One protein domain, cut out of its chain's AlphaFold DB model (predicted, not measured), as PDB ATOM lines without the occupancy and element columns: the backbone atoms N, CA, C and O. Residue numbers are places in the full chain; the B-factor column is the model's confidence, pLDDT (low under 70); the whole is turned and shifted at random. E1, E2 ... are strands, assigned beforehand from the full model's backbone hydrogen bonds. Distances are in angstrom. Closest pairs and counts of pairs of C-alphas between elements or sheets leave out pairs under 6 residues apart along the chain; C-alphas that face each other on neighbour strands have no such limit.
ATOM      1  N   LEU A 411     178.276  73.565 141.363       83.31
ATOM      2  CA  LEU A 411     178.154  74.010 142.751       83.31
ATOM      3  C   LEU A 411     176.880  73.467 143.412       83.31
ATOM      4  O   LEU A 411     175.773  73.726 142.942       83.31
ATOM      5  N   LYS A 412     177.045  72.758 144.530       87.12
ATOM      6  CA  LYS A 412     175.969  72.319 145.426       87.12
ATOM      7  C   LYS A 412     176.002  73.184 146.681       87.12
ATOM      8  O   LYS A 412     177.037  73.273 147.328       87.12
ATOM      9  N   ARG A 413     174.888  73.832 147.026       85.81
ATOM     10  CA  ARG A 413     174.795  74.639 148.250       85.81
ATOM     11  C   ARG A 413     174.783  73.729 149.479       85.81
ATOM     12  O   ARG A 413     173.996  72.785 149.512       85.81
ATOM     13  N   ILE A 414     175.629  74.038 150.453       88.81
ATOM     14  CA  ILE A 414     175.753  73.307 151.717       88.81
ATOM     15  C   ILE A 414     175.077  74.073 152.850       88.81
ATOM     16  O   ILE A 414     174.266  73.506 153.573       88.81
ATOM     17  N   GLY A 415     175.341  75.375 152.953       80.44
ATOM     18  CA  GLY A 415     174.892  76.174 154.088       80.44
ATOM     19  C   GLY A 415     174.663  77.638 153.745       80.44
ATOM     20  O   GLY A 415     174.874  78.088 152.615       80.44
ATOM     21  N   LYS A 416     174.149  78.383 154.721       88.00
ATOM     22  CA  LYS A 416     174.042  79.842 154.678       88.00
ATOM     23  C   LYS A 416     174.149  80.373 156.095       88.00
ATOM     24  O   LYS A 416     173.318  80.025 156.929       88.00
ATOM     25  N   GLU A 417     175.101  81.263 156.306       86.44
ATOM     26  CA  GLU A 417     175.402  81.857 157.604       86.44
ATOM     27  C   GLU A 417     175.266  83.378 157.527       86.44
ATOM     28  O   GLU A 417     175.350  83.969 156.449       86.44
ATOM     29  N   LEU A 418     174.967  84.024 158.656       87.94
ATOM     30  CA  LEU A 418     174.906  85.482 158.745       87.94
ATOM     31  C   LEU A 418     176.313  86.004 159.052       87.94
ATOM     32  O   LEU A 418     176.814  85.780 160.148       87.94
ATOM     33  N   ALA A 419     176.918  86.711 158.101       84.25
ATOM     34  CA  ALA A 419     178.262  87.262 158.236       84.25
ATOM     35  C   ALA A 419     178.260  88.614 158.965       84.25
ATOM     36  O   ALA A 419     179.106  88.867 159.817       84.25
ATOM     37  N   SER A 420     177.302  89.496 158.657       84.56
ATOM     38  CA  SER A 420     177.181  90.795 159.329       84.56
ATOM     39  C   SER A 420     175.769  91.379 159.235       84.56
ATOM     40  O   SER A 420     174.956  90.991 158.389       84.56
ATOM     41  N   SER A 421     175.462  92.315 160.135       88.38
ATOM     42  CA  SER A 421     174.201  93.055 160.155       88.38
ATOM     43  C   SER A 421     174.469  94.515 160.511       88.38
ATOM     44  O   SER A 421     175.039  94.792 161.561       88.38
ATOM     45  N   GLU A 422     174.013  95.445 159.676       88.38
ATOM     46  CA  GLU A 422     174.185  96.890 159.876       88.38
ATOM     47  C   GLU A 422     172.855  97.645 159.731       88.38
ATOM     48  O   GLU A 422     171.954  97.222 158.998       88.38
ATOM     49  N   ARG A 423     172.712  98.764 160.454       88.44
ATOM     50  CA  ARG A 423     171.573  99.680 160.287       88.44
ATOM     51  C   ARG A 423     171.855 100.607 159.112       88.44
ATOM     52  O   ARG A 423     172.910 101.229 159.068       88.44
ATOM     53  N   ILE A 424     170.896 100.721 158.204       87.81
ATOM     54  CA  ILE A 424     170.999 101.544 156.998       87.81
ATOM     55  C   ILE A 424     169.738 102.386 156.810       87.81
ATOM     56  O   ILE A 424     168.700 102.106 157.407       87.81
ATOM     57  N   SER A 425     169.819 103.397 155.950       85.12
ATOM     58  CA  SER A 425     168.654 104.136 155.463       85.12
ATOM     59  C   SER A 425     168.329 103.653 154.053       85.12
ATOM     60  O   SER A 425     169.129 103.844 153.141       85.12
ATOM     61  N   ILE A 426     167.175 103.008 153.879       83.75
ATOM     62  CA  ILE A 426     166.727 102.447 152.597       83.75
ATOM     63  C   ILE A 426     165.825 103.475 151.918       83.75
ATOM     64  O   ILE A 426     164.872 103.958 152.527       83.75
ATOM     65  N   LEU A 427     166.116 103.807 150.659       84.69
ATOM     66  CA  LEU A 427     165.235 104.638 149.842       84.69
ATOM     67  C   LEU A 427     164.015 103.809 149.429       84.69
ATOM     68  O   LEU A 427     164.164 102.790 148.756       84.69
ATOM     69  N   GLN A 428     162.817 104.226 149.837       82.31
ATOM     70  CA  GLN A 428     161.573 103.560 149.466       82.31
ATOM     71  C   GLN A 428     160.606 104.532 148.792       82.31
ATOM     72  O   GLN A 428     160.449 105.683 149.196       82.31
ATOM     73  N   GLU A 429     159.925 104.035 147.764       81.31
ATOM     74  CA  GLU A 429     158.832 104.731 147.101       81.31
ATOM     75  C   GLU A 429     157.559 104.640 147.966       81.31
ATOM     76  O   GLU A 429     156.944 103.577 148.097       81.31
ATOM     77  N   VAL A 430     157.156 105.759 148.571       80.06
ATOM     78  CA  VAL A 430     155.948 105.860 149.398       80.06
ATOM     79  C   VAL A 430     154.794 106.377 148.543       80.06
ATOM     80  O   VAL A 430     154.852 107.465 147.968       80.06
ATOM     81  N   LYS A 431     153.720 105.583 148.469       83.44
ATOM     82  CA  LYS A 431     152.505 105.892 147.703       83.44
ATOM     83  C   LYS A 431     151.398 106.375 148.632       83.44
ATOM     84  O   LYS A 431     150.821 105.584 149.376       83.44
ATOM     85  N   THR A 432     151.046 107.650 148.541       78.00
ATOM     86  CA  THR A 432     149.885 108.230 149.221       78.00
ATOM     87  C   THR A 432     148.627 107.900 148.427       78.00
ATOM     88  O   THR A 432     148.529 108.237 147.245       78.00
ATOM     89  N   ARG A 433     147.659 107.235 149.062       87.69
ATOM     90  CA  ARG A 433     146.401 106.801 148.434       87.69
ATOM     91  C   ARG A 433     145.212 107.618 148.942       87.69
ATOM     92  O   ARG A 433     145.197 108.023 150.101       87.69
ATOM     93  N   ASN A 434     144.220 107.866 148.085       85.62
ATOM     94  CA  ASN A 434     142.958 108.488 148.495       85.62
ATOM     95  C   ASN A 434     142.040 107.469 149.193       85.62
ATOM     96  O   ASN A 434     142.340 106.277 149.255       85.62
ATOM     97  N   ARG A 435     140.884 107.935 149.687       79.19
ATOM     98  CA  ARG A 435     139.872 107.095 150.361       79.19
ATOM     99  C   ARG A 435     139.336 105.939 149.501       79.19
ATOM    100  O   ARG A 435     138.824 104.981 150.062       79.19
ATOM    101  N   ASN A 436     139.508 105.998 148.180       80.19
ATOM    102  CA  ASN A 436     139.100 104.949 147.241       80.19
ATOM    103  C   ASN A 436     140.252 103.977 146.907       80.19
ATOM    104  O   ASN A 436     140.097 103.121 146.043       80.19
ATOM    105  N   GLY A 437     141.419 104.111 147.553       74.69
ATOM    106  CA  GLY A 437     142.586 103.243 147.354       74.69
ATOM    107  C   GLY A 437     143.482 103.609 146.165       74.69
ATOM    108  O   GLY A 437     144.521 102.963 145.972       74.69
ATOM    109  N   ASN A 438     143.139 104.658 145.409       73.44
ATOM    110  CA  ASN A 438     143.902 105.110 144.245       73.44
ATOM    111  C   ASN A 438     145.120 105.924 144.685       73.44
ATOM    112  O   ASN A 438     145.011 106.793 145.551       73.44
ATOM    113  N   VAL A 439     146.275 105.653 144.078       82.56
ATOM    114  CA  VAL A 439     147.524 106.379 144.344       82.56
ATOM    115  C   VAL A 439     147.392 107.802 143.805       82.56
ATOM    116  O   VAL A 439     147.153 107.994 142.619       82.56
ATOM    117  N   VAL A 440     147.523 108.789 144.687       82.12
ATOM    118  CA  VAL A 440     147.376 110.223 144.377       82.12
ATOM    119  C   VAL A 440     148.730 110.917 144.303       82.12
ATOM    120  O   VAL A 440     148.876 111.928 143.626       82.12
ATOM    121  N   ARG A 441     149.723 110.397 145.033       69.38
ATOM    122  CA  ARG A 441     151.072 110.953 145.075       69.38
ATOM    123  C   ARG A 441     152.076 109.853 145.376       69.38
ATOM    124  O   ARG A 441     151.856 109.050 146.280       69.38
ATOM    125  N   THR A 442     153.177 109.864 144.646       81.38
ATOM    126  CA  THR A 442     154.336 109.011 144.879       81.38
ATOM    127  C   THR A 442     155.501 109.908 145.270       81.38
ATOM    128  O   THR A 442     155.754 110.901 144.591       81.38
ATOM    129  N   GLN A 443     156.188 109.590 146.362       80.06
ATOM    130  CA  GLN A 443     157.395 110.301 146.780       80.06
ATOM    131  C   GLN A 443     158.443 109.315 147.290       80.06
ATOM    132  O   GLN A 443     158.105 108.327 147.939       80.06
ATOM    133  N   GLU A 444     159.711 109.585 147.009       85.44
ATOM    134  CA  GLU A 444     160.818 108.798 147.546       85.44
ATOM    135  C   GLU A 444     161.172 109.298 148.950       85.44
ATOM    136  O   GLU A 444     161.339 110.499 149.174       85.44
ATOM    137  N   GLN A 445     161.274 108.383 149.913       84.75
ATOM    138  CA  GLN A 445     161.638 108.699 151.289       84.75
ATOM    139  C   GLN A 445     162.644 107.677 151.817       84.75
ATOM    140  O   GLN A 445     162.488 106.474 151.617       84.75
ATOM    141  N   TYR A 446     163.668 108.153 152.526       85.44
ATOM    142  CA  TYR A 446     164.569 107.279 153.269       85.44
ATOM    143  C   TYR A 446     163.894 106.815 154.556       85.44
ATOM    144  O   TYR A 446     163.514 107.634 155.395       85.44
ATOM    145  N   ILE A 447     163.784 105.502 154.722       84.94
ATOM    146  CA  ILE A 447     163.275 104.874 155.938       84.94
ATOM    147  C   ILE A 447     164.371 104.037 156.605       84.94
ATOM    148  O   ILE A 447     165.245 103.496 155.917       84.94
ATOM    149  N   PRO A 448     164.374 103.921 157.943       88.31
ATOM    150  CA  PRO A 448     165.335 103.078 158.635       88.31
ATOM    151  C   PRO A 448     165.153 101.609 158.232       88.31
ATOM    152  O   PRO A 448     164.043 101.085 158.156       88.31
ATOM    153  N   GLY A 449     166.262 100.923 158.002       89.62
ATOM    154  CA  GLY A 449     166.302  99.522 157.615       89.62
ATOM    155  C   GLY A 449     167.526  98.809 158.167       89.62
ATOM    156  O   GLY A 449     168.398  99.396 158.810       89.62
ATOM    157  N   THR A 450     167.579  97.509 157.917       89.56
ATOM    158  CA  THR A 450     168.680  96.641 158.328       89.56
ATOM    159  C   THR A 450     169.217  95.901 157.108       89.56
ATOM    160  O   THR A 450     168.466  95.168 156.456       89.56
ATOM    161  N   ARG A 451     170.511  96.050 156.809       89.69
ATOM    162  CA  ARG A 451     171.211  95.232 155.811       89.69
ATOM    163  C   ARG A 451     171.841  94.040 156.511       89.69
ATOM    164  O   ARG A 451     172.588  94.202 157.470       89.69
ATOM    165  N   ARG A 452     171.529  92.839 156.031       87.69
ATOM    166  CA  ARG A 452     172.136  91.581 156.476       87.69
ATOM    167  C   ARG A 452     172.971  91.004 155.344       87.69
ATOM    168  O   ARG A 452     172.429  90.748 154.268       87.69
ATOM    169  N   ILE A 453     174.255  90.782 155.597       85.31
ATOM    170  CA  ILE A 453     175.162  90.101 154.674       85.31
ATOM    171  C   ILE A 453     175.225  88.641 155.097       85.31
ATOM    172  O   ILE A 453     175.557  88.328 156.239       85.31
ATOM    173  N   TYR A 454     174.876  87.746 154.183       83.88
ATOM    174  CA  TYR A 454     174.966  86.312 154.386       83.88
ATOM    175  C   TYR A 454     176.110  85.740 153.570       83.88
ATOM    176  O   TYR A 454     176.254  86.080 152.398       83.88
ATOM    177  N   GLU A 455     176.849  84.809 154.148       89.19
ATOM    178  CA  GLU A 455     177.798  83.992 153.413       89.19
ATOM    179  C   GLU A 455     177.146  82.647 153.082       89.19
ATOM    180  O   GLU A 455     176.595  81.957 153.940       89.19
ATOM    181  N   ILE A 456     177.117  82.308 151.799       86.44
ATOM    182  CA  ILE A 456     176.553  81.065 151.289       86.44
ATOM    183  C   ILE A 456     177.705  80.143 150.924       86.44
ATOM    184  O   ILE A 456     178.504  80.455 150.039       86.44
ATOM    185  N   HIS A 457     177.732  78.988 151.576       87.19
ATOM    186  CA  HIS A 457     178.726  77.951 151.359       87.19
ATOM    187  C   HIS A 457     178.250  76.956 150.297       87.19
ATOM    188  O   HIS A 457     177.128  76.438 150.346       87.19
ATOM    189  N   TYR A 458     179.113  76.700 149.323       87.00
ATOM    190  CA  TYR A 458     178.931  75.741 148.246       87.00
ATOM    191  C   TYR A 458     180.106  74.766 148.203       87.00
ATOM    192  O   TYR A 458     181.241  75.165 148.418       87.00
ATOM    193  N   VAL A 459     179.838  73.527 147.800       89.44
ATOM    194  CA  VAL A 459     180.860  72.524 147.472       89.44
ATOM    195  C   VAL A 459     180.721  72.129 146.008       89.44
ATOM    196  O   VAL A 459     179.612  71.913 145.499       89.44
ATOM    197  N   CYS A 460     181.843  72.041 145.298       89.50
ATOM    198  CA  CYS A 460     181.857  71.586 143.916       89.50
ATOM    199  C   CYS A 460     181.688  70.065 143.832       89.50
ATOM    200  O   CYS A 460     182.578  69.309 144.207       89.50
ATOM    201  N   LYS A 461     180.605  69.590 143.206       87.75
ATOM    202  CA  LYS A 461     180.357  68.152 142.998       87.75
ATOM    203  C   LYS A 461     181.355  67.462 142.057       87.75
ATOM    204  O   LYS A 461     181.286  66.253 141.898       87.75
ATOM    205  N   ASN A 462     182.215  68.225 141.374       86.31
ATOM    206  CA  ASN A 462     183.184  67.686 140.419       86.31
ATOM    207  C   ASN A 462     184.629  67.688 140.934       86.31
ATOM    208  O   ASN A 462     185.375  66.789 140.576       86.31
ATOM    209  N   CYS A 463     185.050  68.709 141.686       86.31
ATOM    210  CA  CYS A 463     186.421  68.795 142.206       86.31
ATOM    211  C   CYS A 463     186.503  68.828 143.735       86.31
ATOM    212  O   CYS A 463     187.599  68.925 144.257       86.31
ATOM    213  N   GLY A 464     185.377  68.780 144.452       86.56
ATOM    214  CA  GLY A 464     185.343  68.760 145.919       86.56
ATOM    215  C   GLY A 464     185.563  70.112 146.598       86.56
ATOM    216  O   GLY A 464     185.187  70.255 147.750       86.56
ATOM    217  N   GLU A 465     186.096  71.105 145.886       88.88
ATOM    218  CA  GLU A 465     186.457  72.412 146.454       88.88
ATOM    219  C   GLU A 465     185.287  73.202 147.053       88.88
ATOM    220  O   GLU A 465     184.199  73.290 146.459       88.88
ATOM    221  N   ASP A 466     185.575  73.851 148.183       88.50
ATOM    222  CA  ASP A 466     184.694  74.786 148.875       88.50
ATOM    223  C   ASP A 466     184.657  76.149 148.173       88.50
ATOM    224  O   ASP A 466     185.646  76.663 147.649       88.50
ATOM    225  N   CYS A 467     183.477  76.752 148.127       84.50
ATOM    226  CA  CYS A 467     183.219  78.018 147.456       84.50
ATOM    227  C   CYS A 467     182.263  78.862 148.298       84.50
ATOM    228  O   CYS A 467     181.150  78.431 148.594       84.50
ATOM    229  N   TYR A 468     182.654  80.095 148.602       84.88
ATOM    230  CA  TYR A 468     181.858  81.021 149.408       84.88
ATOM    231  C   TYR A 468     181.351  82.177 148.548       84.88
ATOM    232  O   TYR A 468     182.044  82.653 147.645       84.88
ATOM    233  N   ARG A 469     180.111  82.607 148.786       82.62
ATOM    234  CA  ARG A 469     179.517  83.769 148.113       82.62
ATOM    235  C   ARG A 469     178.743  84.623 149.087       82.62
ATOM    236  O   ARG A 469     177.959  84.100 149.871       82.62
ATOM    237  N   GLN A 470     178.890  85.932 148.957       85.56
ATOM    238  CA  GLN A 470     178.129  86.879 149.754       85.56
ATOM    239  C   GLN A 470     176.789  87.195 149.086       85.56
ATOM    240  O   GLN A 470     176.695  87.366 147.869       85.56
ATOM    241  N   TYR A 471     175.742  87.228 149.898       82.25
ATOM    242  CA  TYR A 471     174.388  87.595 149.522       82.25
ATOM    243  C   TYR A 471     173.886  88.663 150.486       82.25
ATOM    244  O   TYR A 471     173.771  88.422 151.689       82.25
ATOM    245  N   GLU A 472     173.551  89.830 149.954       86.12
ATOM    246  CA  GLU A 472     173.042  90.950 150.735       86.12
ATOM    247  C   GLU A 472     171.512  90.967 150.714       86.12
ATOM    248  O   GLU A 472     170.878  90.765 149.677       86.12
ATOM    249  N   LYS A 473     170.903  91.205 151.878       85.56
ATOM    250  CA  LYS A 473     169.460  91.413 152.010       85.56
ATOM    251  C   LYS A 473     169.188  92.653 152.842       85.56
ATOM    252  O   LYS A 473     169.484  92.680 154.036       85.56
ATOM    253  N   GLU A 474     168.539  93.628 152.230       88.19
ATOM    254  CA  GLU A 474     168.032  94.814 152.910       88.19
ATOM    255  C   GLU A 474     166.589  94.562 153.357       88.19
ATOM    256  O   GLU A 474     165.770  94.027 152.610       88.19
ATOM    257  N   THR A 475     166.288  94.851 154.621       85.56
ATOM    258  CA  THR A 475     164.944  94.700 155.192       85.56
ATOM    259  C   THR A 475     164.535  96.031 155.812       85.56
ATOM    260  O   THR A 475     165.234  96.492 156.717       85.56
TER     261      THR A 475
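AT A GLANCE: This is residues 411 to 475 of the 478 residues of an uncharacterized protein of Clostridium sp. AM43-3BH (UniProt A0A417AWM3). A long, twisted ribbon: strands E1 and E2 form a long hairpin, and the shorter E3 folds back beside E2 along residues 449 to 459. The printed part has 65 residues, with no named helix and strands E1, E2, E3 in that order both along the chain and across the antiparallel sheet. It is all strand and a meander, each strand the antiparallel neighbour of the one before. It is extended, with a radius of gyration of the C-alphas of 19.3 A, and spans 60 by 24 by 13 A, only just a rod.

IN THESE COORDINATES: E1, residues 411 to 433, begins at C-alpha (178.154, 74.010, 142.751), bends by 92 degrees at residue 414 and measures 46.0 A. E2, residues 439 to 460, bends by 73 degrees at residue 442 and measures 48.9 A. E3, residues 466 to 475, measures 28.7 A and ends at C-alpha (164.944, 94.700, 155.192).

HOW THE PARTS SIT: The hairpin E1 and E2 is antiparallel at 177 degrees, with N 422 and O 451 2.9 A apart, within hydrogen-bond range. The hairpin E2 and E3 is antiparallel at 163 degrees, with N 454 and O 471 2.8 A apart, also within range. E1 and E3 are edge strands; their closest C-alphas, of Ile 426 and Glu 474, are 7.8 A apart.

THE WHOLE: The farthest C-alphas, of Arg 435 and Cys 463, are 60.8 A apart. The printed part has no cut, and both links are tight. Residue 441 is under pLDDT 70.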